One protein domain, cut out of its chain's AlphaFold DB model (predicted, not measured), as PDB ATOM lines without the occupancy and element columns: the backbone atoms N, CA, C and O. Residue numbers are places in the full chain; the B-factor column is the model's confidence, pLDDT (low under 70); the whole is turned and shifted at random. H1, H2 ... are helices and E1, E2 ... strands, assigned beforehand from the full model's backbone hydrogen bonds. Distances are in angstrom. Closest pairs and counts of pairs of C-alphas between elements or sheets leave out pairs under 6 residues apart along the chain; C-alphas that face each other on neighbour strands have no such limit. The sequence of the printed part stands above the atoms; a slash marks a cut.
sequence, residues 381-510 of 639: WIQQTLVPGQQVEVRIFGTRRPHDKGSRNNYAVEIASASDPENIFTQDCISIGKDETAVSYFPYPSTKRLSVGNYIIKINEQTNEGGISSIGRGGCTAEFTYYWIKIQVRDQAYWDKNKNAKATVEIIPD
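What this domain is: This is residues 381 to 510 of the 639 residues of an uncharacterized protein of Candidatus Levybacteria bacterium RIFCSPHIGHO2_01_FULL_37_33 (UniProt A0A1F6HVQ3). This is a small sandwich in which a strongly twisted sheet of five strands, E3, E2, E5, E6 and E7, has part of one face covered by a second sheet of two strands, E1 and E4, whose strands cross those of the larger sheet. The short helix H1 lies at one end of the long axis, and the long loop of residues 463 to 477 lies toward the other end. The printed part has 130 residues with seven named strands and one named helix, in the order E1 E2 E3 E4 E5 E6 H1 E7; both sheets are antiparallel, and the larger runs E3 - E2 - E5 - E6 - E7. The class is mostly strand, though 62 residues, under half, are in named elements. The whole is compact, with a radius of gyration of the C-alphas of 15.0 A, and elongated, with spans of 46 by 27 by 24 A.

How they stand to each other: Residues 381 to 382 pair, antiparallel, with residues 394 to 395 of E1, which is residues 392 to 397. E1 has as its antiparallel neighbour E4, residues 437 to 442, at 160 degrees between their directions; N 440 and O 394 are 2.8 A apart, within hydrogen-bond range. E2, residues 410 to 417, is apart from E1. E2 forms a hairpin with E3, residues 424 to 431, at 165 degrees between their directions; N 413 and O 428 are 2.8 A apart. The closest C-alphas of E3 and E4 are those of Ile 430 and Ala 438, 6.9 A apart. E5, residues 453 to 462, is the antiparallel neighbour of E2 at 156 degrees, with N 416 and O 456 at 2.8 A. E5 forms a hairpin with E6, residues 478 to 489, at 158 degrees, with N 457 and O 485 at 2.8 A. E6 bends by 81 degrees at residue 481. H1, residues 492 to 497, is not on the larger sheet, and every O i to N i+4 pair in it is within hydrogen-bond range. E7, residues 504 to 509, is the antiparallel neighbour of E6 at 163 degrees, with N 486 and O 506 at 2.8 A. E3 and E7 are the edge strands of the larger sheet. The two sheets make a sandwich, two sheets face to face: the parts that face each other are 9.4 A centre to centre, with best planes 14 degrees apart and strands at 37 degrees.

Where its parts are: E1, residues 392 to 397, begins at C-alpha 392 at (111.151, 140.790, 180.580). E2, residues 410 to 417, measures 23.3 A from first to last C-alpha, and E3, residues 424 to 431, 20.3 A. E4, residues 437 to 442, follows. E5, residues 453 to 462, measures 26.9 A. E6, residues 478 to 489, measures 24.8 A and ends at C-alpha 489 at (118.292, 140.988, 187.334). H1, residues 492 to 497, measures 8.7 A. E7, residues 504 to 509, ends at C-alpha 509 at (117.474, 159.384, 176.728).

The domain as a whole: The two C-alphas farthest apart are those of Ser 470 and Lys 497, at 46.1 A. The printed part has no cut. The links from E1 to E2, 12 residues, and from E5 to E6, 15 residues, are long. The mean pLDDT of the printed part is 74.7; the model's confidence is under 70 at 40 residues, namely residue 398, residues 404 to 408, 433 to 448, 463 to 478 and 509 to 510.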
ATOM      1  N   TRP A 381     107.396 151.636 179.933       79.19
ATOM      2  CA  TRP A 381     107.265 150.984 181.229       79.19
ATOM      3  C   TRP A 381     107.985 149.647 181.189       79.19
ATOM      4  O   TRP A 381     107.838 148.876 180.244       79.19
ATOM      5  N   ILE A 382     108.753 149.375 182.235       78.00
ATOM      6  CA  ILE A 382     109.459 148.112 182.409       78.00
ATOM      7  C   ILE A 382     109.021 147.508 183.730       78.00
ATOM      8  O   ILE A 382     108.811 148.212 184.727       78.00
ATOM      9  N   GLN A 383     108.921 146.188 183.732       79.56
ATOM     10  CA  GLN A 383     108.668 145.413 184.929       79.56
ATOM     11  C   GLN A 383     109.658 145.761 186.055       79.56
ATOM     12  O   GLN A 383     110.871 145.784 185.873       79.56
ATOM     13  N   GLN A 384     109.129 146.023 187.252       79.69
ATOM     14  CA  GLN A 384     109.902 146.568 188.377       79.69
ATOM     15  C   GLN A 384     110.719 145.521 189.146       79.69
ATOM     16  O   GLN A 384     111.597 145.887 189.922       79.69
ATOM     17  N   THR A 385     110.465 144.233 188.927       84.81
ATOM     18  CA  THR A 385     111.151 143.120 189.591       84.81
ATOM     19  C   THR A 385     111.505 142.087 188.539       84.81
ATOM     20  O   THR A 385     110.608 141.586 187.867       84.81
ATOM     21  N   LEU A 386     112.791 141.776 188.384       87.62
ATOM     22  CA  LEU A 386     113.278 140.817 187.393       87.62
ATOM     23  C   LEU A 386     114.086 139.724 188.091       87.62
ATOM     24  O   LEU A 386     115.136 140.007 188.678       87.62
ATOM     25  N   VAL A 387     113.594 138.485 188.012       88.38
ATOM     26  CA  VAL A 387     114.303 137.292 188.495       88.38
ATOM     27  C   VAL A 387     114.915 136.502 187.335       88.38
ATOM     28  O   VAL A 387     114.394 136.558 186.215       88.38
ATOM     29  N   PRO A 388     116.017 135.762 187.559       87.25
ATOM     30  CA  PRO A 388     116.627 134.943 186.518       87.25
ATOM     31  C   PRO A 388     115.623 133.966 185.905       87.25
ATOM     32  O   PRO A 388     114.792 133.391 186.604       87.25
ATOM     33  N   GLY A 389     115.688 133.766 184.590       79.75
ATOM     34  CA  GLY A 389     114.755 132.876 183.885       79.75
ATOM     35  C   GLY A 389     113.400 133.490 183.513       79.75
ATOM     36  O   GLY A 389     112.731 132.961 182.617       79.75
ATOM     37  N   GLN A 390     113.001 134.610 184.122       77.44
ATOM     38  CA  GLN A 390     111.749 135.291 183.791       77.44
ATOM     39  C   GLN A 390     111.853 136.038 182.449       77.44
ATOM     40  O   GLN A 390     112.923 136.522 182.076       77.44
ATOM     41  N   GLN A 391     110.745 136.112 181.706       75.19
ATOM     42  CA  GLN A 391     110.646 137.001 180.545       75.19
ATOM     43  C   GLN A 391     110.550 138.454 181.010       75.19
ATOM     44  O   GLN A 391     109.869 138.747 181.991       75.19
ATOM     45  N   VAL A 392     111.227 139.353 180.301       77.38
ATOM     46  CA  VAL A 392     111.151 140.790 180.580       77.38
ATOM     47  C   VAL A 392     109.971 141.365 179.816       77.38
ATOM     48  O   VAL A 392     109.925 141.245 178.592       77.38
ATOM     49  N   GLU A 393     109.044 141.990 180.537       77.12
ATOM     50  CA  GLU A 393     107.960 142.762 179.938       77.12
ATOM     51  C   GLU A 393     108.384 144.229 179.769       77.12
ATOM     52  O   GLU A 393     108.739 144.910 180.741       77.12
ATOM     53  N   VAL A 394     108.322 144.713 178.526       76.44
ATOM     54  CA  VAL A 394     108.514 146.127 178.176       76.44
ATOM     55  C   VAL A 394     107.257 146.620 177.477       76.44
ATOM     56  O   VAL A 394     106.839 146.046 176.476       76.44
ATOM     57  N   ARG A 395     106.650 147.688 177.992       74.88
ATOM     58  CA  ARG A 395     105.488 148.336 177.378       74.88
ATOM     59  C   ARG A 395     105.886 149.683 176.808       74.88
ATOM     60  O   ARG A 395     106.508 150.481 177.509       74.88
ATOM     61  N   ILE A 396     105.497 149.934 175.567       76.06
ATOM     62  CA  ILE A 396     105.726 151.196 174.866       76.06
ATOM     63  C   ILE A 396     104.365 151.840 174.605       76.06
ATOM     64  O   ILE A 396     103.424 151.173 174.170       76.06
ATOM     65  N   PHE A 397     104.256 153.127 174.924       72.75
ATOM     66  CA  PHE A 397     103.026 153.902 174.833       72.75
ATOM     67  C   PHE A 397     103.197 155.088 173.891       72.75
ATOM     68  O   PHE A 397     104.181 155.834 173.977       72.75
ATOM     69  N   GLY A 398     102.153 155.310 173.094       67.62
ATOM     70  CA  GLY A 398     102.088 156.386 172.118       67.62
ATOM     71  C   GLY A 398     102.787 156.019 170.815       67.62
ATOM     72  O   GLY A 398     103.717 155.213 170.780       67.62
ATOM     73  N   THR A 399     102.319 156.630 169.738       71.00
ATOM     74  CA  THR A 399     102.891 156.490 168.402       71.00
ATOM     75  C   THR A 399     103.891 157.599 168.130       71.00
ATOM     76  O   THR A 399     103.727 158.722 168.600       71.00
ATOM     77  N   ARG A 400     104.919 157.295 167.337       74.12
ATOM     78  CA  ARG A 400     105.897 158.290 166.892       74.12
ATOM     79  C   ARG A 400     105.290 159.319 165.944       74.12
ATOM     80  O   ARG A 400     105.678 160.476 166.010       74.12
ATOM     81  N   ARG A 401     104.385 158.888 165.062       76.94
ATOM     82  CA  ARG A 401     103.752 159.715 164.025       76.94
ATOM     83  C   ARG A 401     102.227 159.579 164.080       76.94
ATOM     84  O   ARG A 401     101.755 158.462 164.339       76.94
ATOM     85  N   PRO A 402     101.471 160.652 163.785       71.50
ATOM     86  CA  PRO A 402     100.014 160.616 163.667       71.50
ATOM     87  C   PRO A 402      99.627 159.804 162.422       71.50
ATOM     88  O   PRO A 402      99.588 160.311 161.307       71.50
ATOM     89  N   HIS A 403      99.446 158.490 162.581       70.12
ATOM     90  CA  HIS A 403      99.175 157.597 161.456       70.12
ATOM     91  C   HIS A 403      98.404 156.338 161.858       70.12
ATOM     92  O   HIS A 403      98.805 155.625 162.779       70.12
ATOM     93  N   ASP A 404      97.367 156.004 161.089       65.44
ATOM     94  CA  ASP A 404      96.447 154.896 161.378       65.44
ATOM     95  C   ASP A 404      97.017 153.502 161.057       65.44
ATOM     96  O   ASP A 404      96.502 152.491 161.533       65.44
ATOM     97  N   LYS A 405      98.095 153.394 160.265       64.75
ATOM     98  CA  LYS A 405      98.714 152.086 159.957       64.75
ATOM     99  C   LYS A 405      99.854 151.783 160.922       64.75
ATOM    100  O   LYS A 405     100.906 152.428 160.865       64.75
ATOM    101  N   GLY A 406      99.674 150.729 161.718       59.88
ATOM    102  CA  GLY A 406     100.650 150.261 162.708       59.88
ATOM    103  C   GLY A 406     102.000 149.817 162.136       59.88
ATOM    104  O   GLY A 406     102.978 149.790 162.867       59.88
ATOM    105  N   SER A 407     102.106 149.554 160.827       62.34
ATOM    106  CA  SER A 407     103.374 149.169 160.185       62.34
ATOM    107  C   SER A 407     104.398 150.306 160.047       62.34
ATOM    108  O   SER A 407     105.504 150.039 159.587       62.34
ATOM    109  N   ARG A 408     104.036 151.557 160.382       64.56
ATOM    110  CA  ARG A 408     104.888 152.763 160.241       64.56
ATOM    111  C   ARG A 408     105.419 153.325 161.569       64.56
ATOM    112  O   ARG A 408     106.188 154.287 161.585       64.56
ATOM    113  N   ASN A 409     104.996 152.740 162.685       73.19
ATOM    114  CA  ASN A 409     105.354 153.142 164.045       73.19
ATOM    115  C   ASN A 409     105.996 151.946 164.758       73.19
ATOM    116  O   ASN A 409     105.494 151.468 165.776       73.19
ATOM    117  N   ASN A 410     107.072 151.418 164.170       79.25
ATOM    118  CA  ASN A 410     107.733 150.229 164.687       79.25
ATOM    119  C   ASN A 410     108.962 150.582 165.535       79.25
ATOM    120  O   ASN A 410     109.731 151.487 165.201       79.25
ATOM    121  N   TYR A 411     109.171 149.814 166.598       82.00
ATOM    122  CA  TYR A 411     110.317 149.917 167.491       82.00
ATOM    123  C   TYR A 411     111.109 148.618 167.490       82.00
ATOM    124  O   TYR A 411     110.537 147.532 167.573       82.00
ATOM    125  N   ALA A 412     112.431 148.739 167.464       82.25
ATOM    126  CA  ALA A 412     113.343 147.638 167.713       82.25
ATOM    127  C   ALA A 412     113.780 147.682 169.184       82.25
ATOM    128  O   ALA A 412     114.400 148.649 169.631       82.25
ATOM    129  N   VAL A 413     113.431 146.653 169.953       84.00
ATOM    130  CA  VAL A 413     113.803 146.524 171.366       84.00
ATOM    131  C   VAL A 413     114.917 145.502 171.491       84.00
ATOM    132  O   VAL A 413     114.755 144.339 171.133       84.00
ATOM    133  N   GLU A 414     116.052 145.930 172.026       84.25
ATOM    134  CA  GLU A 414     117.234 145.090 172.207       84.25
ATOM    135  C   GLU A 414     117.590 144.984 173.680       84.25
ATOM    136  O   GLU A 414     117.430 145.934 174.441       84.25
ATOM    137  N   ILE A 415     118.126 143.839 174.091       85.50
ATOM    138  CA  ILE A 415     118.741 143.680 175.408       85.50
ATOM    139  C   ILE A 415     120.210 143.355 175.192       85.50
ATOM    140  O   ILE A 415     120.526 142.396 174.495       85.50
ATOM    141  N   ALA A 416     121.098 144.123 175.809       86.88
ATOM    142  CA  ALA A 416     122.545 143.946 175.759       86.88
ATOM    143  C   ALA A 416     123.136 143.800 177.166       86.88
ATOM    144  O   ALA A 416     122.489 144.118 178.172       86.88
ATOM    145  N   SER A 417     124.378 143.325 177.252       83.62
ATOM    146  CA  SER A 417     125.119 143.356 178.516       83.62
ATOM    147  C   SER A 417     125.402 144.800 178.934       83.62
ATOM    148  O   SER A 417     125.770 145.627 178.106       83.62
ATOM    149  N   ALA A 418     125.311 145.116 180.230       84.00
ATOM    150  CA  ALA A 418     125.705 146.443 180.708       84.00
ATOM    151  C   ALA A 418     127.215 146.715 180.577       84.00
ATOM    152  O   ALA A 418     127.621 147.872 180.528       84.00
ATOM    153  N   SER A 419     128.043 145.666 180.540       82.62
ATOM    154  CA  SER A 419     129.500 145.786 180.379       82.62
ATOM    155  C   SER A 419     129.943 145.926 178.923       82.62
ATOM    156  O   SER A 419     131.052 146.377 178.669       82.62
ATOM    157  N   ASP A 420     129.103 145.485 177.991       81.12
ATOM    158  CA  ASP A 420     129.370 145.486 176.557       81.12
ATOM    159  C   ASP A 420     128.041 145.721 175.821       81.12
ATOM    160  O   ASP A 420     127.331 144.760 175.500       81.12
ATOM    161  N   PRO A 421     127.658 146.998 175.627       79.44
ATOM    162  CA  PRO A 421     126.389 147.357 175.006       79.44
ATOM    163  C   PRO A 421     126.265 146.887 173.552       79.44
ATOM    164  O   PRO A 421     125.143 146.796 173.060       79.44
ATOM    165  N   GLU A 422     127.365 146.590 172.861       78.62
ATOM    166  CA  GLU A 422     127.351 146.110 171.471       78.62
ATOM    167  C   GLU A 422     127.036 144.611 171.381       78.62
ATOM    168  O   GLU A 422     126.544 144.120 170.365       78.62
ATOM    169  N   ASN A 423     127.241 143.868 172.470       79.81
ATOM    170  CA  ASN A 423     126.891 142.459 172.547       79.81
ATOM    171  C   ASN A 423     125.394 142.276 172.846       79.81
ATOM    172  O   ASN A 423     124.964 142.166 174.003       79.81
ATOM    173  N   ILE A 424     124.597 142.251 171.777       79.25
ATOM    174  CA  ILE A 424     123.145 142.067 171.842       79.25
ATOM    175  C   ILE A 424     122.803 140.629 172.257       79.25
ATOM    176  O   ILE A 424     123.070 139.647 171.561       79.25
ATOM    177  N   PHE A 425     122.146 140.501 173.407       75.94
ATOM    178  CA  PHE A 425     121.662 139.239 173.954       75.94
ATOM    179  C   PHE A 425     120.430 138.719 173.196       75.94
ATOM    180  O   PHE A 425     120.355 137.524 172.880       75.94
ATOM    181  N   THR A 426     119.470 139.610 172.920       77.88
ATOM    182  CA  THR A 426     118.232 139.347 172.166       77.88
ATOM    183  C   THR A 426     117.663 140.651 171.594       77.88
ATOM    184  O   THR A 426     117.955 141.725 172.120       77.88
ATOM    185  N   GLN A 427     116.869 140.547 170.528       79.19
ATOM    186  CA  GLN A 427     116.259 141.663 169.804       79.19
ATOM    187  C   GLN A 427     114.839 141.280 169.363       79.19
ATOM    188  O   GLN A 427     114.613 140.120 169.008       79.19
ATOM    189  N   ASP A 428     113.936 142.261 169.337       77.62
ATOM    190  CA  ASP A 428     112.593 142.144 168.768       77.62
ATOM    191  C   ASP A 428     112.087 143.399 168.073       77.62
ATOM    192  O   ASP A 428     112.500 144.506 168.407       77.62
ATOM    193  N   CYS A 429     111.140 143.203 167.159       77.94
ATOM    194  CA  CYS A 429     110.447 144.253 166.428       77.94
ATOM    195  C   CYS A 429     108.999 144.338 166.916       77.94
ATOM    196  O   CYS A 429     108.267 143.348 166.889       77.94
ATOM    197  N   ILE A 430     108.558 145.536 167.282       76.94
ATOM    198  CA  ILE A 430     107.215 145.779 167.800       76.94
ATOM    199  C   ILE A 430     106.551 146.865 166.965       76.94
ATOM    200  O   ILE A 430     107.083 147.964 166.855       76.94
ATOM    201  N   SER A 431     105.368 146.584 166.428       75.62
ATOM    202  CA  SER A 431     104.525 147.579 165.760       75.62
ATOM    203  C   SER A 431     103.532 148.196 166.742       75.62
ATOM    204  O   SER A 431     102.977 147.481 167.577       75.62
ATOM    205  N   ILE A 432     103.288 149.504 166.628       74.25
ATOM    206  CA  ILE A 432     102.309 150.234 167.450       74.25
ATOM    207  C   ILE A 432     101.287 150.921 166.537       74.25
ATOM    208  O   ILE A 432     101.660 151.757 165.714       74.25
ATOM    209  N   GLY A 433     100.003 150.581 166.652       69.19
ATOM    210  CA  GLY A 433      98.916 151.322 166.007       69.19
ATOM    211  C   GLY A 433      98.590 152.644 166.712       69.19
ATOM    212  O   GLY A 433      99.010 152.885 167.845       69.19
ATOM    213  N   LYS A 434      97.830 153.512 166.038       63.88
ATOM    214  CA  LYS A 434      97.324 154.766 166.617       63.88
ATOM    215  C   LYS A 434      96.502 154.453 167.867       63.88
ATOM    216  O   LYS A 434      95.598 153.626 167.817       63.88
ATOM    217  N   ASP A 435      96.872 155.077 168.982       62.12
ATOM    218  CA  ASP A 435      96.278 154.876 170.313       62.12
ATOM    219  C   ASP A 435      96.459 153.474 170.933       62.12
ATOM    220  O   ASP A 435      95.813 153.141 171.930       62.12
ATOM    221  N   GLU A 436      97.371 152.651 170.406       65.62
ATOM    222  CA  GLU A 436      97.644 151.318 170.947       65.62
ATOM    223  C   GLU A 436      98.785 151.312 171.977       65.62
ATOM    224  O   GLU A 436      99.719 152.118 171.956       65.62
ATOM    225  N   THR A 437      98.726 150.346 172.895       67.81
ATOM    226  CA  THR A 437      99.842 150.010 173.783       67.81
ATOM    227  C   THR A 437     100.536 148.772 173.259       67.81
ATOM    228  O   THR A 437      99.907 147.716 173.153       67.81
ATOM    229  N   ALA A 438     101.830 148.869 173.000       65.94
ATOM    230  CA  ALA A 438     102.584 147.724 172.532       65.94
ATOM    231  C   ALA A 438     103.309 147.038 173.690       65.94
ATOM    232  O   ALA A 438     103.859 147.700 174.574       65.94
ATOM    233  N   VAL A 439     103.288 145.704 173.694       66.44
ATOM    234  CA  VAL A 439     103.879 144.877 174.752       66.44
ATOM    235  C   VAL A 439     104.925 143.953 174.145       66.44
ATOM    236  O   VAL A 439     104.623 143.156 173.262       66.44
ATOM    237  N   SER A 440     106.151 144.049 174.646       62.81
ATOM    238  CA  SER A 440     107.270 143.180 174.298       62.81
ATOM    239  C   SER A 440     107.455 142.088 175.349       62.81
ATOM    240  O   SER A 440     107.460 142.391 176.545       62.81
ATOM    241  N   TYR A 441     107.684 140.846 174.915       65.50
ATOM    242  CA  TYR A 441     108.068 139.719 175.773       65.50
ATOM    243  C   TYR A 441     109.290 138.987 175.180       65.50
ATOM    244  O   TYR A 441     109.142 138.280 174.185       65.50
ATOM    245  N   PHE A 442     110.479 139.084 175.803       65.31
ATOM    246  CA  PHE A 442     111.716 138.401 175.334       65.31
ATOM    247  C   PHE A 442     112.307 137.404 176.340       65.31
ATOM    248  O   PHE A 442     112.147 137.633 177.547       65.31
ATOM    249  N   PRO A 443     113.025 136.328 175.895       50.28
ATOM    250  CA  PRO A 443     113.579 136.079 174.536       50.28
ATOM    251  C   PRO A 443     112.944 134.943 173.702       50.28
ATOM    252  O   PRO A 443     112.577 133.892 174.237       50.28
ATOM    253  N   TYR A 444     112.941 135.115 172.370       46.06
ATOM    254  CA  TYR A 444     112.878 134.026 171.384       46.06
ATOM    255  C   TYR A 444     114.282 133.760 170.785       46.06
ATOM    256  O   TYR A 444     114.988 134.717 170.463       46.06
ATOM    257  N   PRO A 445     114.694 132.491 170.589       50.03
ATOM    258  CA  PRO A 445     114.016 131.292 171.069       50.03
ATOM    259  C   PRO A 445     114.035 131.228 172.602       50.03
ATOM    260  O   PRO A 445     114.934 131.756 173.255       50.03
ATOM    261  N   SER A 446     113.041 130.542 173.169       53.28
ATOM    262  CA  SER A 446     112.762 130.405 174.611       53.28
ATOM    263  C   SER A 446     113.884 129.764 175.453       53.28
ATOM    264  O   SER A 446     113.682 129.499 176.644       53.28
ATOM    265  N   THR A 447     115.038 129.490 174.838       54.28
ATOM    266  CA  THR A 447     116.227 128.835 175.392       54.28
ATOM    267  C   THR A 447     117.271 129.811 175.932       54.28
ATOM    268  O   THR A 447     118.055 129.420 176.793       54.28
ATOM    269  N   LYS A 448     117.287 131.080 175.494       64.25
ATOM    270  CA  LYS A 448     118.101 132.122 176.138       64.25
ATOM    271  C   LYS A 448     117.319 132.727 177.298       64.25
ATOM    272  O   LYS A 448     116.157 133.085 177.149       64.25
ATOM    273  N   ARG A 449     117.948 132.830 178.466       75.44
ATOM    274  CA  ARG A 449     117.349 133.377 179.688       75.44
ATOM    275  C   ARG A 449     118.327 134.331 180.346       75.44
ATOM    276  O   ARG A 449     119.521 134.042 180.376       75.44
ATOM    277  N   LEU A 450     117.824 135.448 180.862       82.38
ATOM    278  CA  LEU A 450     118.656 136.363 181.634       82.38
ATOM    279  C   LEU A 450     119.077 135.676 182.935       82.38
ATOM    280  O   LEU A 450     118.249 135.084 183.634       82.38
ATOM    281  N   SER A 451     120.370 135.742 183.229       86.94
ATOM    282  CA  SER A 451     120.952 135.330 184.502       86.94
ATOM    283  C   SER A 451     120.984 136.516 185.467       86.94
ATOM    284  O   SER A 451     120.664 137.644 185.096       86.94
ATOM    285  N   VAL A 452     121.406 136.286 186.712       90.19
ATOM    286  CA  VAL A 452     121.737 137.393 187.622       90.19
ATOM    287  C   VAL A 452     122.808 138.266 186.962       90.19
ATOM    288  O   VAL A 452     123.835 137.758 186.514       90.19
ATOM    289  N   GLY A 453     122.557 139.570 186.867       89.94
ATOM    290  CA  GLY A 453     123.434 140.478 186.132       89.94
ATOM    291  C   GLY A 453     122.851 141.873 185.943       89.94
ATOM    292  O   GLY A 453     121.746 142.173 186.403       89.94
ATOM    293  N   ASN A 454     123.622 142.737 185.287       91.06
ATOM    294  CA  ASN A 454     123.190 144.068 184.866       91.06
ATOM    295  C   ASN A 454     123.111 144.089 183.338       91.06
ATOM    296  O   ASN A 454     124.036 143.633 182.664       91.06
ATOM    297  N   TYR A 455     122.025 144.636 182.808       88.75
ATOM    298  CA  TYR A 455     121.739 144.663 181.376       88.75
ATOM    299  C   TYR A 455     121.289 146.056 180.949       88.75
ATOM    300  O   TYR A 455     120.932 146.889 181.782       88.75
ATOM    301  N   ILE A 456     121.300 146.303 179.644       88.50
ATOM    302  CA  ILE A 456     120.763 147.517 179.033       88.50
ATOM    303  C   ILE A 456     119.656 147.097 178.079       88.50
ATOM    304  O   ILE A 456     119.896 146.289 177.187       88.50
ATOM    305  N   ILE A 457     118.460 147.651 178.259       85.81
ATOM    306  CA  ILE A 457     117.401 147.601 177.253       85.81
ATOM    307  C   ILE A 457     117.581 148.821 176.350       85.81
ATOM    308  O   ILE A 457     117.536 149.950 176.839       85.81
ATOM    309  N   LYS A 458     117.786 148.609 175.052       86.75
ATOM    310  CA  LYS A 458     117.807 149.674 174.047       86.75
ATOM    311  C   LYS A 458     116.444 149.741 173.367       86.75
ATOM    312  O   LYS A 458     115.919 148.714 172.942       86.75
ATOM    313  N   ILE A 459     115.876 150.940 173.288       84.56
ATOM    314  CA  ILE A 459     114.657 151.217 172.522       84.56
ATOM    315  C   ILE A 459     115.077 152.001 171.290       84.56
ATOM    316  O   ILE A 459     115.500 153.153 171.414       84.56
ATOM    317  N   ASN A 460     114.969 151.377 170.123       85.94
ATOM    318  CA  ASN A 460     115.446 151.920 168.862       85.94
ATOM    319  C   ASN A 460     114.295 152.116 167.865       85.94
ATOM    320  O   ASN A 460     113.271 151.434 167.924       85.94
ATOM    321  N   GLU A 461     114.484 153.034 166.926       83.12
ATOM    322  CA  GLU A 461     113.691 153.144 165.704       83.12
ATOM    323  C   GLU A 461     113.974 151.944 164.807       83.12
ATOM    324  O   GLU A 461     115.135 151.652 164.519       83.12
ATOM    325  N   GLN A 462     112.918 151.280 164.336       79.06
ATOM    326  CA  GLN A 462     113.039 150.255 163.307       79.06
ATOM    327  C   GLN A 462     112.933 150.887 161.911       79.06
ATOM    328  O   GLN A 462     111.936 151.541 161.610       79.06
ATOM    329  N   THR A 463     113.911 150.633 161.037       69.38
ATOM    330  CA  THR A 463     113.990 151.276 159.707       69.38
ATOM    331  C   THR A 463     113.587 150.393 158.531       69.38
ATOM    332  O   THR A 463     113.266 150.895 157.454       69.38
ATOM    333  N   ASN A 464     113.518 149.075 158.713       65.62
ATOM    334  CA  ASN A 464     112.924 148.177 157.727       65.62
ATOM    335  C   ASN A 464     111.389 148.159 157.881       65.62
ATOM    336  O   ASN A 464     110.831 147.287 158.542       65.62
ATOM    337  N   GLU A 465     110.700 149.129 157.265       54.91
ATOM    338  CA  GLU A 465     109.232 149.310 157.316       54.91
ATOM    339  C   GLU A 465     108.433 148.260 156.496       54.91
ATOM    340  O   GLU A 465     107.553 148.582 155.696       54.91
ATOM    341  N   GLY A 466     108.722 146.971 156.692       50.81
ATOM    342  CA  GLY A 466     107.887 145.855 156.243       50.81
ATOM    343  C   GLY A 466     106.993 145.355 157.379       50.81
ATOM    344  O   GLY A 466     107.393 145.372 158.541       50.81
ATOM    345  N   GLY A 467     105.780 144.890 157.065       48.41
ATOM    346  CA  GLY A 467     104.918 144.263 158.068       48.41
ATOM    347  C   GLY A 467     105.630 143.101 158.771       48.41
ATOM    348  O   GLY A 467     106.423 142.384 158.157       48.41
ATOM    349  N   ILE A 468     105.313 142.876 160.050       49.44
ATOM    350  CA  ILE A 468     105.851 141.772 160.873       49.44
ATOM    351  C   ILE A 468     105.746 140.402 160.163       49.44
ATOM    352  O   ILE A 468     106.549 139.507 160.410       49.44
ATOM    353  N   SER A 469     104.810 140.241 159.220       48.06
ATOM    354  CA  SER A 469     104.619 139.031 158.408       48.06
ATOM    355  C   SER A 469     105.691 138.766 157.338       48.06
ATOM    356  O   SER A 469     105.740 137.655 156.819       48.06
ATOM    357  N   SER A 470     106.525 139.748 156.978       42.75
ATOM    358  CA  SER A 470     107.606 139.602 155.983       42.75
ATOM    359  C   SER A 470     109.010 139.575 156.593       42.75
ATOM    360  O   SER A 470     109.986 139.362 155.876       42.75
ATOM    361  N   ILE A 471     109.123 139.754 157.910       46.59
ATOM    362  CA  ILE A 471     110.386 139.651 158.637       46.59
ATOM    363  C   ILE A 471     110.439 138.231 159.203       46.59
ATOM    364  O   ILE A 471     109.852 137.923 160.239       46.59
ATOM    365  N   GLY A 472     111.105 137.322 158.485       44.84
ATOM    366  CA  GLY A 472     111.495 136.043 159.075       44.84
ATOM    367  C   GLY A 472     112.223 136.325 160.390       44.84
ATOM    368  O   GLY A 472     113.032 137.243 160.438       44.84
ATOM    369  N   ARG A 473     111.891 135.595 161.463       45.00
ATOM    370  CA  ARG A 473     112.467 135.764 162.812       45.00
ATOM    371  C   ARG A 473     114.000 135.904 162.744       45.00
ATOM    372  O   ARG A 473     114.694 134.892 162.702       45.00
ATOM    373  N   GLY A 474     114.516 137.133 162.715       47.91
ATOM    374  CA  GLY A 474     115.943 137.399 162.540       47.91
ATOM    375  C   GLY A 474     116.242 138.715 161.824       47.91
ATOM    376  O   GLY A 474     116.511 138.714 160.628       47.91
ATOM    377  N   GLY A 475     116.267 139.810 162.588       55.94
ATOM    378  CA  GLY A 475     116.952 141.052 162.221       55.94
ATOM    379  C   GLY A 475     116.031 142.259 162.089       55.94
ATOM    380  O   GLY A 475     115.528 142.551 161.005       55.94
ATOM    381  N   CYS A 476     115.853 142.994 163.184       63.59
ATOM    382  CA  CYS A 476     115.364 144.367 163.122       63.59
ATOM    383  C   CYS A 476     116.548 145.264 162.757       63.59
ATOM    384  O   CYS A 476     117.624 145.139 163.347       63.59
ATOM    385  N   THR A 477     116.376 146.157 161.784       67.50
ATOM    386  CA  THR A 477     117.386 147.185 161.513       67.50
ATOM    387  C   THR A 477     117.080 148.376 162.408       67.50
ATOM    388  O   THR A 477     115.981 148.923 162.336       67.50
ATOM    389  N   ALA A 478     118.024 148.721 163.281       67.50
ATOM    390  CA  ALA A 478     117.931 149.847 164.201       67.50
ATOM    391  C   ALA A 478     118.826 150.990 163.709       67.50
ATOM    392  O   ALA A 478     119.990 150.747 163.394       67.50
ATOM    393  N   GLU A 479     118.301 152.216 163.647       70.81
ATOM    394  CA  GLU A 479     119.082 153.396 163.231       70.81
ATOM    395  C   GLU A 479     119.171 154.449 164.341       70.81
ATOM    396  O   GLU A 479     120.269 154.794 164.774       70.81
ATOM    397  N   PHE A 480     118.032 154.930 164.848       77.94
ATOM    398  CA  PHE A 480     117.993 155.881 165.959       77.94
ATOM    399  C   PHE A 480     117.763 155.172 167.298       77.94
ATOM    400  O   PHE A 480     116.910 154.293 167.399       77.94
ATOM    401  N   THR A 481     118.475 155.575 168.353       82.81
ATOM    402  CA  THR A 481     118.267 155.056 169.713       82.81
ATOM    403  C   THR A 481     117.579 156.100 170.582       82.81
ATOM    404  O   THR A 481     118.183 157.105 170.946       82.81
ATOM    405  N   TYR A 482     116.341 155.820 170.990       77.25
ATOM    406  CA  TYR A 482     115.573 156.679 171.892       77.25
ATOM    407  C   TYR A 482     116.078 156.581 173.331       77.25
ATOM    408  O   TYR A 482     116.303 157.593 173.993       77.25
ATOM    409  N   TYR A 483     116.266 155.358 173.831       78.94
ATOM    410  CA  TYR A 483     116.629 155.136 175.228       78.94
ATOM    411  C   TYR A 483     117.632 154.007 175.392       78.94
ATOM    412  O   TYR A 483     117.487 152.946 174.785       78.94
ATOM    413  N   TRP A 484     118.570 154.197 176.318       83.81
ATOM    414  CA  TRP A 484     119.225 153.107 177.032       83.81
ATOM    415  C   TRP A 484     118.663 153.018 178.440       83.81
ATOM    416  O   TRP A 484     118.744 153.965 179.220       83.81
ATOM    417  N   ILE A 485     118.115 151.862 178.792       83.75
ATOM    418  CA  ILE A 485     117.508 151.637 180.095       83.75
ATOM    419  C   ILE A 485     118.313 150.574 180.822       83.75
ATOM    420  O   ILE A 485     118.255 149.389 180.495       83.75
ATOM    421  N   LYS A 486     119.095 151.005 181.809       84.94
ATOM    422  CA  LYS A 486     119.903 150.111 182.636       84.94
ATOM    423  C   LYS A 486     118.986 149.359 183.586       84.94
ATOM    424  O   LYS A 486     118.249 149.971 184.363       84.94
ATOM    425  N   ILE A 487     119.059 148.035 183.548       87.50
ATOM    426  CA  ILE A 487     118.277 147.145 184.399       87.50
ATOM    427  C   ILE A 487     119.167 146.185 185.188       87.50
ATOM    428  O   ILE A 487     120.279 145.845 184.777       87.50
ATOM    429  N   GLN A 488     118.651 145.708 186.315       90.12
ATOM    430  CA  GLN A 488     119.271 144.677 187.133       90.12
ATOM    431  C   GLN A 488     118.356 143.464 187.295       90.12
ATOM    432  O   GLN A 488     117.182 143.586 187.645       90.12
ATOM    433  N   VAL A 489     118.932 142.283 187.087       90.88
ATOM    434  CA  VAL A 489     118.292 140.988 187.334       90.88
ATOM    435  C   VAL A 489     118.909 140.398 188.598       90.88
ATOM    436  O   VAL A 489     120.141 140.349 188.729       90.88
ATOM    437  N   ARG A 490     118.068 140.003 189.557       93.38
ATOM    438  CA  ARG A 490     118.475 139.526 190.890       93.38
ATOM    439  C   ARG A 490     117.578 138.384 191.356       93.38
ATOM    440  O   ARG A 490     116.424 138.312 190.953       93.38
ATOM    441  N   ASP A 491     118.094 137.526 192.228       93.12
ATOM    442  CA  ASP A 491     117.320 136.422 192.807       93.12
ATOM    443  C   ASP A 491     116.185 136.911 193.716       93.12
ATOM    444  O   ASP A 491     116.243 138.007 194.278       93.12
ATOM    445  N   GLN A 492     115.176 136.062 193.930       91.12
ATOM    446  CA  GLN A 492     114.001 136.388 194.747       91.12
ATOM    447  C   GLN A 492     114.373 136.888 196.156       91.12
ATOM    448  O   GLN A 492     113.848 137.901 196.611       91.12
ATOM    449  N   ALA A 493     115.365 136.262 196.799       91.31
ATOM    450  CA  ALA A 493     115.834 136.652 198.131       91.31
ATOM    451  C   ALA A 493     116.369 138.098 198.195       91.31
ATOM    452  O   ALA A 493     116.253 138.762 199.228       91.31
ATOM    453  N   TYR A 494     116.950 138.608 197.101       91.81
ATOM    454  CA  TYR A 494     117.378 140.004 197.024       91.81
ATOM    455  C   TYR A 494     116.167 140.940 197.034       91.81
ATOM    456  O   TYR A 494     116.170 141.921 197.777       91.81
ATOM    457  N   TRP A 495     115.135 140.640 196.245       90.00
ATOM    458  CA  TRP A 495     113.927 141.461 196.161       90.00
ATOM    459  C   TRP A 495     113.133 141.456 197.467       90.00
ATOM    460  O   TRP A 495     112.711 142.515 197.928       90.00
ATOM    461  N   ASP A 496     113.034 140.303 198.130       90.38
ATOM    462  CA  ASP A 496     112.362 140.176 199.426       90.38
ATOM    463  C   ASP A 496     113.038 141.035 200.511       90.38
ATOM    464  O   ASP A 496     112.363 141.633 201.358       90.38
ATOM    465  N   LYS A 497     114.376 141.137 200.462       92.50
ATOM    466  CA  LYS A 497     115.184 141.975 201.363       92.50
ATOM    467  C   LYS A 497     115.140 143.462 200.991       92.50
ATOM    468  O   LYS A 497     115.250 144.311 201.872       92.50
ATOM    469  N   ASN A 498     114.973 143.785 199.711       88.25
ATOM    470  CA  ASN A 498     115.030 145.145 199.178       88.25
ATOM    471  C   ASN A 498     113.688 145.544 198.548       88.25
ATOM    472  O   ASN A 498     113.619 145.850 197.361       88.25
ATOM    473  N   LYS A 499     112.621 145.582 199.353       82.69
ATOM    474  CA  LYS A 499     111.236 145.798 198.883       82.69
ATOM    475  C   LYS A 499     110.999 147.095 198.094       82.69
ATOM    476  O   LYS A 499     110.036 147.174 197.343       82.69
ATOM    477  N   ASN A 500     111.866 148.096 198.261       83.31
ATOM    478  CA  ASN A 500     111.788 149.379 197.554       83.31
ATOM    479  C   ASN A 500     112.730 149.460 196.338       83.31
ATOM    480  O   ASN A 500     112.720 150.466 195.629       83.31
ATOM    481  N   ALA A 501     113.576 148.449 196.109       80.00
ATOM    482  CA  ALA A 501     114.464 148.425 194.955       80.00
ATOM    483  C   ALA A 501     113.668 148.158 193.674       80.00
ATOM    484  O   ALA A 501     112.716 147.378 193.664       80.00
ATOM    485  N   LYS A 502     114.099 148.786 192.581       81.75
ATOM    486  CA  LYS A 502     113.519 148.619 191.248       81.75
ATOM    487  C   LYS A 502     114.521 147.930 190.327       81.75
ATOM    488  O   LYS A 502     115.734 148.103 190.462       81.75
ATOM    489  N   ALA A 503     114.006 147.144 189.389       78.81
ATOM    490  CA  ALA A 503     114.794 146.527 188.332       78.81
ATOM    491  C   ALA A 503     115.396 147.585 187.409       78.81
ATOM    492  O   ALA A 503     116.546 147.444 187.017       78.81
ATOM    493  N   THR A 504     114.671 148.663 187.115       80.25
ATOM    494  CA  THR A 504     115.216 149.830 186.418       80.25
ATOM    495  C   THR A 504     116.144 150.615 187.342       80.25
ATOM    496  O   THR A 504     115.721 151.083 188.397       80.25
ATOM    497  N   VAL A 505     117.398 150.762 186.923       78.44
ATOM    498  CA  VAL A 505     118.440 151.508 187.638       78.44
ATOM    499  C   VAL A 505     118.529 152.937 187.113       78.44
ATOM    500  O   VAL A 505     118.569 153.880 187.896       78.44
ATOM    501  N   GLU A 506     118.549 153.100 185.792       78.56
ATOM    502  CA  GLU A 506     118.739 154.394 185.133       78.56
ATOM    503  C   GLU A 506     118.107 154.364 183.738       78.56
ATOM    504  O   GLU A 506     118.175 153.344 183.051       78.56
ATOM    505  N   ILE A 507     117.514 155.481 183.316       72.94
ATOM    506  CA  ILE A 507     117.020 155.692 181.952       72.94
ATOM    507  C   ILE A 507     117.840 156.830 181.348       72.94
ATOM    508  O   ILE A 507     117.832 157.939 181.877       72.94
ATOM    509  N   ILE A 508     118.531 156.547 180.250       71.94
ATOM    510  CA  ILE A 508     119.357 157.495 179.504       71.94
ATOM    511  C   ILE A 508     118.642 157.778 178.176       71.94
ATOM    512  O   ILE A 508     118.637 156.901 177.306       71.94
ATOM    513  N   PRO A 509     118.002 158.947 178.016       67.88
ATOM    514  CA  PRO A 509     117.474 159.384 176.728       67.88
ATOM    515  C   PRO A 509     118.615 159.841 175.812       67.88
ATOM    516  O   PRO A 509     119.608 160.372 176.304       67.88
ATOM    517  N   ASP A 510     118.463 159.638 174.501       66.94
ATOM    518  CA  ASP A 510     119.451 159.996 173.466       66.94
ATOM    519  C   ASP A 510     120.909 159.697 173.870       66.94
ATOM    520  O   ASP A 510     121.750 160.599 173.947       66.94
TER     521      ASP A 510